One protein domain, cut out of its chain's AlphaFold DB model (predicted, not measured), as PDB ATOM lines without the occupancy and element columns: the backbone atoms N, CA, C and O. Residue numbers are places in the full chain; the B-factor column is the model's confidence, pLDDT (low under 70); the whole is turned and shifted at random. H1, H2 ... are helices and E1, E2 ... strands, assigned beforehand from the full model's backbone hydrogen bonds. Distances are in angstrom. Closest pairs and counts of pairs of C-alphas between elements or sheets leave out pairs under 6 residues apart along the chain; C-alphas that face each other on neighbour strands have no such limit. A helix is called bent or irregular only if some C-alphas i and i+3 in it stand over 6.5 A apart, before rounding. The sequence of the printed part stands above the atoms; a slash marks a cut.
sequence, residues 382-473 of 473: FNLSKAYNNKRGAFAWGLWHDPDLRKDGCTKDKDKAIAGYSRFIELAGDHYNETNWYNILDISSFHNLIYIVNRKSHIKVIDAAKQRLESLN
ATOM      1  N   PHE A 382     142.369 173.360 137.229       97.88
ATOM      2  CA  PHE A 382     142.699 172.708 135.956       97.88
ATOM      3  C   PHE A 382     143.885 171.739 136.076       97.88
ATOM      4  O   PHE A 382     143.777 170.601 135.635       97.88
ATOM      5  N   ASN A 383     144.962 172.145 136.746       96.69
ATOM      6  CA  ASN A 383     146.157 171.337 137.036       96.69
ATOM      7  C   ASN A 383     145.888 170.036 137.822       96.69
ATOM      8  O   ASN A 383     146.715 169.127 137.771       96.69
ATOM      9  N   LEU A 384     144.762 169.933 138.537       96.00
ATOM     10  CA  LEU A 384     144.353 168.718 139.253       96.00
ATOM     11  C   LEU A 384     143.480 167.780 138.398       96.00
ATOM     12  O   LEU A 384     143.232 166.643 138.799       96.00
ATOM     13  N   SER A 385     143.030 168.233 137.224       98.12
ATOM     14  CA  SER A 385     142.209 167.454 136.295       98.12
ATOM     15  C   SER A 385     143.041 166.511 135.424       98.12
ATOM     16  O   SER A 385     144.101 166.872 134.908       98.12
ATOM     17  N   LYS A 386     142.494 165.333 135.109       97.94
ATOM     18  CA  LYS A 386     142.992 164.447 134.042       97.94
ATOM     19  C   LYS A 386     143.056 165.163 132.684       97.94
ATOM     20  O   LYS A 386     143.886 164.798 131.850       97.94
ATOM     21  N   ALA A 387     142.260 166.216 132.469       97.56
ATOM     22  CA  ALA A 387     142.326 167.052 131.269       97.56
ATOM     23  C   ALA A 387     143.671 167.794 131.112       97.56
ATOM     24  O   ALA A 387     144.107 167.989 129.980       97.56
ATOM     25  N   TYR A 388     144.359 168.144 132.206       98.19
ATOM     26  CA  TYR A 388     145.673 168.814 132.184       98.19
ATOM     27  C   TYR A 388     146.807 167.912 131.688       98.19
ATOM     28  O   TYR A 388     147.807 168.397 131.168       98.19
ATOM     29  N   ASN A 389     146.652 166.592 131.806       96.88
ATOM     30  CA  ASN A 389     147.607 165.604 131.295       96.88
ATOM     31  C   ASN A 389     147.164 164.995 129.952       96.88
ATOM     32  O   ASN A 389     147.781 164.056 129.453       96.88
ATOM     33  N   ASN A 390     146.107 165.537 129.343       97.44
ATOM     34  CA  ASN A 390     145.586 165.098 128.059       97.44
ATOM     35  C   ASN A 390     145.790 166.203 127.014       97.44
ATOM     36  O   ASN A 390     145.188 167.265 127.129       97.44
ATOM     37  N   LYS A 391     146.580 165.942 125.961       98.06
ATOM     38  CA  LYS A 391     146.855 166.905 124.869       98.06
ATOM     39  C   LYS A 391     145.575 167.600 124.363       98.06
ATOM     40  O   LYS A 391     145.516 168.823 124.267       98.06
ATOM     41  N   ARG A 392     144.522 166.819 124.100       97.06
ATOM     42  CA  ARG A 392     143.238 167.305 123.575       97.06
ATOM     43  C   ARG A 392     142.417 168.070 124.614       97.06
ATOM     44  O   ARG A 392     141.795 169.070 124.270       97.06
ATOM     45  N   GLY A 393     142.483 167.669 125.883       98.00
ATOM     46  CA  GLY A 393     141.897 168.408 127.003       98.00
ATOM     47  C   GLY A 393     142.571 169.745 127.292       98.00
ATOM     48  O   GLY A 393     141.866 170.733 127.479       98.00
ATOM     49  N   ALA A 394     143.901 169.806 127.255       98.56
ATOM     50  CA  ALA A 394     144.641 171.048 127.454       98.56
ATOM     51  C   ALA A 394     144.395 172.052 126.317       98.56
ATOM     52  O   ALA A 394     144.087 173.214 126.584       98.56
ATOM     53  N   PHE A 395     144.400 171.593 125.058       98.62
ATOM     54  CA  PHE A 395     144.054 172.451 123.922       98.62
ATOM     55  C   PHE A 395     142.606 172.961 124.003       98.62
ATOM     56  O   PHE A 395     142.364 174.146 123.791       98.62
ATOM     57  N   ALA A 396     141.646 172.102 124.376       98.31
ATOM     58  CA  ALA A 396     140.263 172.521 124.609       98.31
ATOM     59  C   ALA A 396     140.143 173.543 125.753       98.31
ATOM     60  O   ALA A 396     139.377 174.498 125.644       98.31
ATOM     61  N   TRP A 397     140.900 173.372 126.841       98.50
ATOM     62  CA  TRP A 397     140.878 174.314 127.961       98.50
ATOM     63  C   TRP A 397     141.363 175.701 127.531       98.50
ATOM     64  O   TRP A 397     140.731 176.693 127.891       98.50
ATOM     65  N   GLY A 398     142.405 175.751 126.692       98.31
ATOM     66  CA  GLY A 398     142.853 176.969 126.017       98.31
ATOM     67  C   GLY A 398     141.739 177.584 125.166       98.31
ATOM     68  O   GLY A 398     141.231 178.660 125.474       98.31
ATOM     69  N   LEU A 399     141.300 176.839 124.148       98.25
ATOM     70  CA  LEU A 399     140.378 177.283 123.095       98.25
ATOM     71  C   LEU A 399     139.016 177.790 123.607       98.25
ATOM     72  O   LEU A 399     138.432 178.690 123.003       98.25
ATOM     73  N   TRP A 400     138.492 177.238 124.706       98.31
ATOM     74  CA  TRP A 400     137.212 177.683 125.276       98.31
ATOM     75  C   TRP A 400     137.335 178.895 126.211       98.31
ATOM     76  O   TRP A 400     136.417 179.717 126.232       98.31
ATOM     77  N   HIS A 401     138.443 179.059 126.942       98.56
ATOM     78  CA  HIS A 401     138.659 180.230 127.809       98.56
ATOM     79  C   HIS A 401     139.214 181.447 127.059       98.56
ATOM     80  O   HIS A 401     139.045 182.570 127.529       98.56
ATOM     81  N   ASP A 402     139.819 181.232 125.891       98.50
ATOM     82  CA  ASP A 402     140.424 182.261 125.046       98.50
ATOM     83  C   ASP A 402     139.467 183.447 124.777       98.50
ATOM     84  O   ASP A 402     138.403 183.228 124.182       98.50
ATOM     85  N   PRO A 403     139.794 184.678 125.226       97.69
ATOM     86  CA  PRO A 403     138.900 185.832 125.140       97.69
ATOM     87  C   PRO A 403     138.632 186.321 123.715       97.69
ATOM     88  O   PRO A 403     137.532 186.815 123.461       97.69
ATOM     89  N   ASP A 404     139.565 186.135 122.778       96.62
ATOM     90  CA  ASP A 404     139.402 186.633 121.403       96.62
ATOM     91  C   ASP A 404     138.590 185.657 120.530       96.62
ATOM     92  O   ASP A 404     138.160 185.999 119.425       96.62
ATOM     93  N   LEU A 405     138.371 184.425 121.009       95.94
ATOM     94  CA  LEU A 405     137.732 183.353 120.246       95.94
ATOM     95  C   LEU A 405     136.272 183.128 120.653       95.94
ATOM     96  O   LEU A 405     135.943 182.852 121.810       95.94
ATOM     97  N   ARG A 406     135.381 183.127 119.657       89.25
ATOM     98  CA  ARG A 406     133.944 182.844 119.816       89.25
ATOM     99  C   ARG A 406     133.682 181.337 119.979       89.25
ATOM    100  O   ARG A 406     133.195 180.664 119.076       89.25
ATOM    101  N   LYS A 407     134.057 180.813 121.148       92.81
ATOM    102  CA  LYS A 407     133.684 179.489 121.673       92.81
ATOM    103  C   LYS A 407     132.880 179.665 122.956       92.81
ATOM    104  O   LYS A 407     133.389 180.238 123.919       92.81
ATOM    105  N   ASP A 408     131.655 179.153 122.953       92.12
ATOM    106  CA  ASP A 408     130.700 179.293 124.050       92.12
ATOM    107  C   ASP A 408     130.826 178.183 125.099       92.12
ATOM    108  O   ASP A 408     131.251 177.063 124.817       92.12
ATOM    109  N   GLY A 409     130.401 178.485 126.326       92.94
ATOM    110  CA  GLY A 409     130.293 177.520 127.424       92.94
ATOM    111  C   GLY A 409     131.183 177.807 128.628       92.94
ATOM    112  O   GLY A 409     130.774 177.488 129.742       92.94
ATOM    113  N   CYS A 410     132.325 178.467 128.430       96.69
ATOM    114  CA  CYS A 410     133.189 178.964 129.504       96.69
ATOM    115  C   CYS A 410     133.098 180.487 129.634       96.69
ATOM    116  O   CYS A 410     132.889 181.196 128.649       96.69
ATOM    117  N   THR A 411     133.326 181.005 130.842       96.50
ATOM    118  CA  THR A 411     133.660 182.426 131.024       96.50
ATOM    119  C   THR A 411     135.042 182.682 130.434       96.50
ATOM    120  O   THR A 411     135.955 181.885 130.646       96.50
ATOM    121  N   LYS A 412     135.195 183.784 129.696       97.44
ATOM    122  CA  LYS A 412     136.468 184.156 129.074       97.44
ATOM    123  C   LYS A 412     137.493 184.612 130.105       97.44
ATOM    124  O   LYS A 412     137.152 185.336 131.037       97.44
ATOM    125  N   ASP A 413     138.722 184.132 129.952       97.81
ATOM    126  CA  ASP A 413     139.753 184.166 130.988       97.81
ATOM    127  C   ASP A 413     141.142 183.957 130.349       97.81
ATOM    128  O   ASP A 413     141.472 182.853 129.902       97.81
ATOM    129  N   LYS A 414     141.941 185.034 130.267       98.19
ATOM    130  CA  LYS A 414     143.277 185.041 129.631       98.19
ATOM    131  C   LYS A 414     144.224 184.035 130.293       98.19
ATOM    132  O   LYS A 414     144.899 183.288 129.589       98.19
ATOM    133  N   ASP A 415     144.221 183.948 131.620       98.25
ATOM    134  CA  ASP A 415     145.165 183.109 132.363       98.25
ATOM    135  C   ASP A 415     144.844 181.616 132.201       98.25
ATOM    136  O   ASP A 415     145.741 180.800 131.974       98.25
ATOM    137  N   LYS A 416     143.556 181.240 132.221       98.25
ATOM    138  CA  LYS A 416     143.114 179.874 131.884       98.25
ATOM    139  C   LYS A 416     143.416 179.524 130.428       98.25
ATOM    140  O   LYS A 416     143.810 178.385 130.165       98.25
ATOM    141  N   ALA A 417     143.267 180.476 129.503       98.62
ATOM    142  CA  ALA A 417     143.589 180.267 128.094       98.62
ATOM    143  C   ALA A 417     145.089 179.979 127.898       98.62
ATOM    144  O   ALA A 417     145.454 178.941 127.336       98.62
ATOM    145  N   ILE A 418     145.951 180.839 128.453       98.69
ATOM    146  CA  ILE A 418     147.414 180.682 128.469       98.69
ATOM    147  C   ILE A 418     147.808 179.346 129.107       98.69
ATOM    148  O   ILE A 418     148.575 178.591 128.508       98.69
ATOM    149  N   ALA A 419     147.261 179.003 130.277       98.50
ATOM    150  CA  ALA A 419     147.545 177.735 130.952       98.50
ATOM    151  C   ALA A 419     147.165 176.503 130.106       98.50
ATOM    152  O   ALA A 419     147.909 175.520 130.088       98.50
ATOM    153  N   GLY A 420     146.040 176.552 129.383       98.56
ATOM    154  CA  GLY A 420     145.612 175.491 128.469       98.56
ATOM    155  C   GLY A 420     146.549 175.314 127.274       98.56
ATOM    156  O   GLY A 420     147.059 174.213 127.048       98.56
ATOM    157  N   TYR A 421     146.834 176.395 126.539       98.62
ATOM    158  CA  TYR A 421     147.718 176.336 125.368       98.62
ATOM    159  C   TYR A 421     149.159 175.973 125.739       98.62
ATOM    160  O   TYR A 421     149.753 175.123 125.078       98.62
ATOM    161  N   SER A 422     149.696 176.544 126.821       98.38
ATOM    162  CA  SER A 422     151.067 176.271 127.278       98.38
ATOM    163  C   SER A 422     151.231 174.800 127.655       98.38
ATOM    164  O   SER A 422     152.154 174.138 127.179       98.38
ATOM    165  N   ARG A 423     150.284 174.249 128.433       98.50
ATOM    166  CA  ARG A 423     150.292 172.828 128.803       98.50
ATOM    167  C   ARG A 423     150.104 171.914 127.596       98.50
ATOM    168  O   ARG A 423     150.705 170.845 127.537       98.50
ATOM    169  N   PHE A 424     149.284 172.308 126.626       98.56
ATOM    170  CA  PHE A 424     149.151 171.544 125.392       98.56
ATOM    171  C   PHE A 424     150.458 171.511 124.593       98.56
ATOM    172  O   PHE A 424     150.856 170.427 124.182       98.56
ATOM    173  N   ILE A 425     151.137 172.648 124.412       98.19
ATOM    174  CA  ILE A 425     152.409 172.730 123.676       98.19
ATOM    175  C   ILE A 425     153.490 171.885 124.369       98.19
ATOM    176  O   ILE A 425     154.155 171.093 123.704       98.19
ATOM    177  N   GLU A 426     153.593 171.969 125.699       97.88
ATOM    178  CA  GLU A 426     154.484 171.129 126.517       97.88
ATOM    179  C   GLU A 426     154.208 169.627 126.315       97.88
ATOM    180  O   GLU A 426     155.125 168.844 126.078       97.88
ATOM    181  N   LEU A 427     152.936 169.212 126.351       97.62
ATOM    182  CA  LEU A 427     152.546 167.819 126.109       97.62
ATOM    183  C   LEU A 427     152.706 167.388 124.645       97.62
ATOM    184  O   LEU A 427     152.762 166.183 124.385       97.62
ATOM    185  N   ALA A 428     152.667 168.320 123.693       96.12
ATOM    186  CA  ALA A 428     152.697 168.065 122.256       96.12
ATOM    187  C   ALA A 428     154.117 167.803 121.741       96.12
ATOM    188  O   ALA A 428     154.310 166.844 120.988       96.12
ATOM    189  N   GLY A 429     155.084 168.617 122.174       92.88
ATOM    190  CA  GLY A 429     156.455 168.605 121.662       92.88
ATOM    191  C   GLY A 429     156.564 169.055 120.197       92.88
ATOM    192  O   GLY A 429     155.573 169.357 119.530       92.88
ATOM    193  N   ASP A 430     157.788 169.089 119.673       82.19
ATOM    194  CA  ASP A 430     158.096 169.747 118.392       82.19
ATOM    195  C   ASP A 430     157.594 169.018 117.135       82.19
ATOM    196  O   ASP A 430     157.576 169.588 116.044       82.19
ATOM    197  N   HIS A 431     157.175 167.757 117.258       83.31
ATOM    198  CA  HIS A 431     156.795 166.901 116.124       83.31
ATOM    199  C   HIS A 431     155.295 166.570 116.085       83.31
ATOM    200  O   HIS A 431     154.881 165.539 115.548       83.31
ATOM    201  N   TYR A 432     154.460 167.441 116.656       93.69
ATOM    202  CA  TYR A 432     153.022 167.209 116.733       93.69
ATOM    203  C   TYR A 432     152.288 167.532 115.421       93.69
ATOM    204  O   TYR A 432     152.354 168.647 114.911       93.69
ATOM    205  N   ASN A 433     151.570 166.544 114.873       93.81
ATOM    206  CA  ASN A 433     150.971 166.606 113.530       93.81
ATOM    207  C   ASN A 433     149.449 166.352 113.493       93.81
ATOM    208  O   ASN A 433     148.884 166.174 112.417       93.81
ATOM    209  N   GLU A 434     148.768 166.352 114.642       96.69
ATOM    210  CA  GLU A 434     147.297 166.336 114.681       96.69
ATOM    211  C   GLU A 434     146.713 167.629 114.090       96.69
ATOM    212  O   GLU A 434     147.272 168.718 114.257       96.69
ATOM    213  N   THR A 435     145.567 167.512 113.410       96.62
ATOM    214  CA  THR A 435     144.925 168.623 112.684       96.62
ATOM    215  C   THR A 435     143.438 168.747 113.005       96.62
ATOM    216  O   THR A 435     142.803 167.794 113.456       96.62
ATOM    217  N   ASN A 436     142.867 169.923 112.731       94.75
ATOM    218  CA  ASN A 436     141.419 170.155 112.598       94.75
ATOM    219  C   ASN A 436     140.540 169.828 113.824       94.75
ATOM    220  O   ASN A 436     139.315 169.769 113.707       94.75
ATOM    221  N   TRP A 437     141.120 169.645 115.014       96.12
ATOM    222  CA  TRP A 437     140.345 169.450 116.241       96.12
ATOM    223  C   TRP A 437     139.400 170.632 116.500       96.12
ATOM    224  O   TRP A 437     139.741 171.779 116.233       96.12
ATOM    225  N   TYR A 438     138.227 170.360 117.076       95.38
ATOM    226  CA  TYR A 438     137.294 171.385 117.574       95.38
ATOM    227  C   TYR A 438     136.853 172.444 116.560       95.38
ATOM    228  O   TYR A 438     136.475 173.555 116.945       95.38
ATOM    229  N   ASN A 439     136.853 172.071 115.280       94.06
ATOM    230  CA  ASN A 439     136.455 172.927 114.172       94.06
ATOM    231  C   ASN A 439     137.307 174.206 114.081       94.06
ATOM    232  O   ASN A 439     136.795 175.276 113.775       94.06
ATOM    233  N   ILE A 440     138.619 174.113 114.344       95.75
ATOM    234  CA  ILE A 440     139.541 175.252 114.165       95.75
ATOM    235  C   ILE A 440     139.614 175.766 112.717       95.75
ATOM    236  O   ILE A 440     140.018 176.904 112.517       95.75
ATOM    237  N   LEU A 441     139.175 174.972 111.730       96.00
ATOM    238  CA  LEU A 441     138.979 175.413 110.339       96.00
ATOM    239  C   LEU A 441     137.920 176.517 110.201       96.00
ATOM    240  O   LEU A 441     138.055 177.363 109.324       96.00
ATOM    241  N   ASP A 442     136.907 176.526 111.071       94.62
ATOM    242  CA  ASP A 442     135.771 177.456 111.013       94.62
ATOM    243  C   ASP A 442     136.047 178.750 111.815       94.62
ATOM    244  O   ASP A 442     135.171 179.604 111.974       94.62
ATOM    245  N   ILE A 443     137.254 178.891 112.381       94.94
ATOM    246  CA  ILE A 443     137.656 180.011 113.236       94.94
ATOM    247  C   ILE A 443     138.531 180.964 112.420       94.94
ATOM    248  O   ILE A 443     139.678 180.655 112.098       94.94
ATOM    249  N   SER A 444     138.008 182.163 112.148       94.19
ATOM    250  CA  SER A 444     138.661 183.181 111.310       94.19
ATOM    251  C   SER A 444     140.087 183.531 111.738       94.19
ATOM    252  O   SER A 444     140.947 183.749 110.885       94.19
ATOM    253  N   SER A 445     140.365 183.507 113.044       94.88
ATOM    254  CA  SER A 445     141.692 183.725 113.634       94.88
ATOM    255  C   SER A 445     142.764 182.714 113.202       94.88
ATOM    256  O   SER A 445     143.931 182.945 113.495       94.88
ATOM    257  N   PHE A 446     142.398 181.606 112.546       96.62
ATOM    258  CA  PHE A 446     143.324 180.570 112.069       96.62
ATOM    259  C   PHE A 446     143.331 180.387 110.547       96.62
ATOM    260  O   PHE A 446     143.997 179.479 110.049       96.62
ATOM    261  N   HIS A 447     142.629 181.228 109.779       95.44
ATOM    262  CA  HIS A 447     142.572 181.090 108.316       95.44
ATOM    263  C   HIS A 447     143.958 181.182 107.645       95.44
ATOM    264  O   HIS A 447     144.203 180.528 106.636       95.44
ATOM    265  N   ASN A 448     144.887 181.937 108.236       96.62
ATOM    266  CA  ASN A 448     146.289 182.053 107.819       96.62
ATOM    267  C   ASN A 448     147.129 180.780 108.062       96.62
ATOM    268  O   ASN A 448     148.238 180.688 107.544       96.62
ATOM    269  N   LEU A 449     146.624 179.818 108.844       97.38
ATOM    270  CA  LEU A 449     147.276 178.534 109.133       97.38
ATOM    271  C   LEU A 449     146.736 177.382 108.265       97.38
ATOM    272  O   LEU A 449     147.140 176.232 108.452       97.38
ATOM    273  N   ILE A 450     145.799 177.660 107.350       97.62
ATOM    274  CA  ILE A 450     145.195 176.641 106.488       97.62
ATOM    275  C   ILE A 450     146.178 176.232 105.386       97.62
ATOM    276  O   ILE A 450     146.578 177.042 104.552       97.62
ATOM    277  N   TYR A 451     146.487 174.938 105.325       97.31
ATOM    278  CA  TYR A 451     147.195 174.297 104.217       97.31
ATOM    279  C   TYR A 451     146.339 173.183 103.599       97.31
ATOM    280  O   TYR A 451     145.407 172.675 104.225       97.31
ATOM    281  N   ILE A 452     146.628 172.803 102.352       96.88
ATOM    282  CA  ILE A 452     145.833 171.817 101.603       96.88
ATOM    283  C   ILE A 452     146.661 170.561 101.331       96.88
ATOM    284  O   ILE A 452     147.755 170.638 100.775       96.88
ATOM    285  N   VAL A 453     146.107 169.392 101.660       95.56
ATOM    286  CA  VAL A 453     146.667 168.073 101.323       95.56
ATOM    287  C   VAL A 453     145.560 167.226 100.706       95.56
ATOM    288  O   VAL A 453     144.461 167.154 101.245       95.56
ATOM    289  N   ASN A 454     145.819 166.587  99.561       94.69
ATOM    290  CA  ASN A 454     144.857 165.704  98.877       94.69
ATOM    291  C   ASN A 454     143.449 166.324  98.705       94.69
ATOM    292  O   ASN A 454     142.433 165.655  98.898       94.69
ATOM    293  N   ARG A 455     143.401 167.619  98.346       94.81
ATOM    294  CA  ARG A 455     142.184 168.454  98.209       94.81
ATOM    295  C   ARG A 455     141.364 168.645  99.503       94.81
ATOM    296  O   ARG A 455     140.196 169.013  99.424       94.81
ATOM    297  N   LYS A 456     141.955 168.426 100.681       95.56
ATOM    298  CA  LYS A 456     141.352 168.700 101.996       95.56
ATOM    299  C   LYS A 456     142.129 169.792 102.730       95.56
ATOM    300  O   LYS A 456     143.354 169.836 102.643       95.56
ATOM    301  N   SER A 457     141.412 170.649 103.449       97.19
ATOM    302  CA  SER A 457     141.987 171.725 104.264       97.19
ATOM    303  C   SER A 457     142.423 171.215 105.637       97.19
ATOM    304  O   SER A 457     141.709 170.440 106.282       97.19
ATOM    305  N   HIS A 458     143.580 171.674 106.099       97.38
ATOM    306  CA  HIS A 458     144.175 171.309 107.377       97.38
ATOM    307  C   HIS A 458     144.745 172.536 108.096       97.38
ATOM    308  O   HIS A 458     145.347 173.398 107.470       97.38
ATOM    309  N   ILE A 459     144.599 172.570 109.419       97.62
ATOM    310  CA  ILE A 459     145.358 173.419 110.346       97.62
ATOM    311  C   ILE A 459     145.973 172.482 111.381       97.62
ATOM    312  O   ILE A 459     145.248 171.668 111.967       97.62
ATOM    313  N   LYS A 460     147.283 172.584 111.642       97.31
ATOM    314  CA  LYS A 460     147.895 171.842 112.752       97.31
ATOM    315  C   LYS A 460     147.461 172.449 114.077       97.31
ATOM    316  O   LYS A 460     147.540 173.658 114.281       97.31
ATOM    317  N   VAL A 461     147.069 171.594 115.016       97.56
ATOM    318  CA  VAL A 461     146.589 172.039 116.333       97.56
ATOM    319  C   VAL A 461     147.701 172.759 117.115       97.56
ATOM    320  O   VAL A 461     147.427 173.732 117.814       97.56
ATOM    321  N   ILE A 462     148.961 172.329 116.960       97.81
ATOM    322  CA  ILE A 462     150.119 172.974 117.603       97.81
ATOM    323  C   ILE A 462     150.390 174.388 117.076       97.81
ATOM    324  O   ILE A 462     150.700 175.266 117.875       97.81
ATOM    325  N   ASP A 463     150.206 174.637 115.780       97.31
ATOM    326  CA  ASP A 463     150.461 175.955 115.188       97.31
ATOM    327  C   ASP A 463     149.368 176.950 115.615       97.31
ATOM    328  O   ASP A 463     149.675 178.064 116.041       97.31
ATOM    329  N   ALA A 464     148.105 176.504 115.651       97.62
ATOM    330  CA  ALA A 464     146.995 177.278 116.212       97.62
ATOM    331  C   ALA A 464     147.212 177.623 117.699       97.62
ATOM    332  O   ALA A 464     146.992 178.762 118.113       97.62
ATOM    333  N   ALA A 465     147.691 176.668 118.503       98.06
ATOM    334  CA  ALA A 465     148.002 176.906 119.912       98.06
ATOM    335  C   ALA A 465     149.179 177.871 120.114       98.06
ATOM    336  O   ALA A 465     149.100 178.737 120.982       98.06
ATOM    337  N   LYS A 466     150.248 177.743 119.316       97.56
ATOM    338  CA  LYS A 466     151.405 178.651 119.353       97.56
ATOM    339  C   LYS A 466     150.978 180.075 119.007       97.56
ATOM    340  O   LYS A 466     151.236 180.974 119.799       97.56
ATOM    341  N   GLN A 467     150.228 180.258 117.919       97.62
ATOM    342  CA  GLN A 467     149.731 181.573 117.505       97.62
ATOM    343  C   GLN A 467     148.842 182.226 118.577       97.62
ATOM    344  O   GLN A 467     148.952 183.428 118.813       97.62
ATOM    345  N   ARG A 468     147.963 181.468 119.256       97.81
ATOM    346  CA  ARG A 468     147.160 182.026 120.361       97.81
ATOM    347  C   ARG A 468     147.976 182.310 121.606       97.81
ATOM    348  O   ARG A 468     147.749 183.346 122.211       97.81
ATOM    349  N   LEU A 469     148.926 181.453 121.974       97.56
ATOM    350  CA  LEU A 469     149.801 181.726 123.112       97.56
ATOM    351  C   LEU A 469     150.652 182.982 122.868       97.56
ATOM    352  O   LEU A 469     150.770 183.809 123.763       97.56
ATOM    353  N   GLU A 470     151.172 183.174 121.656       97.19
ATOM    354  CA  GLU A 470     151.864 184.400 121.243       97.19
ATOM    355  C   GLU A 470     150.933 185.623 121.268       97.19
ATOM    356  O   GLU A 470     151.283 186.643 121.849       97.19
ATOM    357  N   SER A 471     149.710 185.503 120.737       95.94
ATOM    358  CA  SER A 471     148.705 186.584 120.759       95.94
ATOM    359  C   SER A 471     148.224 186.962 122.166       95.94
ATOM    360  O   SER A 471     147.682 188.049 122.355       95.94
ATOM    361  N   LEU A 472     148.316 186.038 123.128       95.88
ATOM    362  CA  LEU A 472     147.740 186.189 124.464       95.88
ATOM    363  C   LEU A 472     148.728 186.667 125.522       95.88
ATOM    364  O   LEU A 472     148.243 187.053 126.581       95.88
ATOM    365  N   ASN A 473     150.045 186.639 125.297       89.75
ATOM    366  CA  ASN A 473     151.024 187.124 126.282       89.75
ATOM    367  C   ASN A 473     151.099 188.657 126.289       89.75
ATOM    368  O   ASN A 473     150.494 189.233 127.230       89.75
TER     369      ASN A 473
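What this domain is: This is residues 382 to 473 of the 473 residues of an uncharacterized protein of Flavobacterium sp. ZT3R18 (UniProt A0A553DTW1). Three helices, H2, H3 and H6, make a small up-and-down bundle with H3 touching both of the others, and a two-stranded hairpin, E1 and E2, makes the far end of the long axis. Short H1 lies near the other end, while H4 and H5, also short, lie between the bundle and the hairpin. The printed part has 92 residues with six named helices and two named strands, in the order H1 H2 H3 H4 H5 E1 E2 H6; the sheet, E1 - E2, is antiparallel and the class is mostly helix. The whole is compact, with a radius of gyration of the C-alphas of 12.5 A, yet elongated in outline, spanning 40 by 26 by 22 A.

Where its parts are: E1 is residues 451 to 453, 6.9 A from first to last C-alpha, and begins with C-alpha 451 at (147.195, 174.297, 104.217). E2 is residues 456 to 458, 6.6 A. H6, residues 461 to 472, is 16.4 A long and ends with C-alpha 472 at (147.740, 186.189, 124.464). H3, residues 414 to 428, is the longest helix at 20.8 A, and H2, residues 391 to 401, measures 15.9 A. H1 is residues 386 to 389, 5.5 A, with C-alpha 386 at (142.992, 164.447, 134.042). H4, residues 437 to 442, is 10.6 A and H5, residues 444 to 449, 10.0 A; both are irregular, with C-alphas 438 and 441 8.5 A apart and C-alphas 445 and 448 7.6 A apart.

How they stand to each other: E1 and E2 form an antiparallel hairpin, their directions at 137 degrees, with N 451 and O 458 2.9 A apart and N 458 and O 451 2.8 A apart, both within hydrogen-bond range. The closest C-alphas of H4 and E2, Leu 441 and His 458, are 7.3 A apart. H5 only just touches H6, with 3 pairs of C-alphas within 8 A, and only residues 463 to 464 of H6 take part; the closest are Phe 446 and Ala 464, 6.4 A. H6 touches H3, the hub, closest at C-alphas Tyr 421 and Ala 465, 5.5 A, opposite ways at a shallow tilt of 34 degrees, only just short of steep. H2 and H3 form a helical hairpin, opposite ways at a shallow tilt of 18 degrees, closest at C-alphas Gly 398 and Ala 417, 4.0 A. H1 only just touches H3, with 3 pairs of C-alphas within 8 A, closest at Tyr 388 and Arg 423, 7.0 A. H1 and H2 touch only at the corner, and only just, with 3 pairs within 8 A, closest at C-alphas Ala 387 and Gly 393, 4.5 A. Every O i to N i+4 pair is within hydrogen-bond range in H2, H3 and H6, whereas H4 and H5 each have 0 of 2, beside 2 of 3 O i to N i+3 pairs; H1 is too short for an i+4 pair.

The domain as a whole: The two C-alphas farthest apart, those of Leu 384 and Arg 455, are 41.1 A apart. The printed part has no cut, and H2 to H3 is the long link, residues 402 to 413. Mean pLDDT of the printed part is 96.4, and no printed residue is under 70.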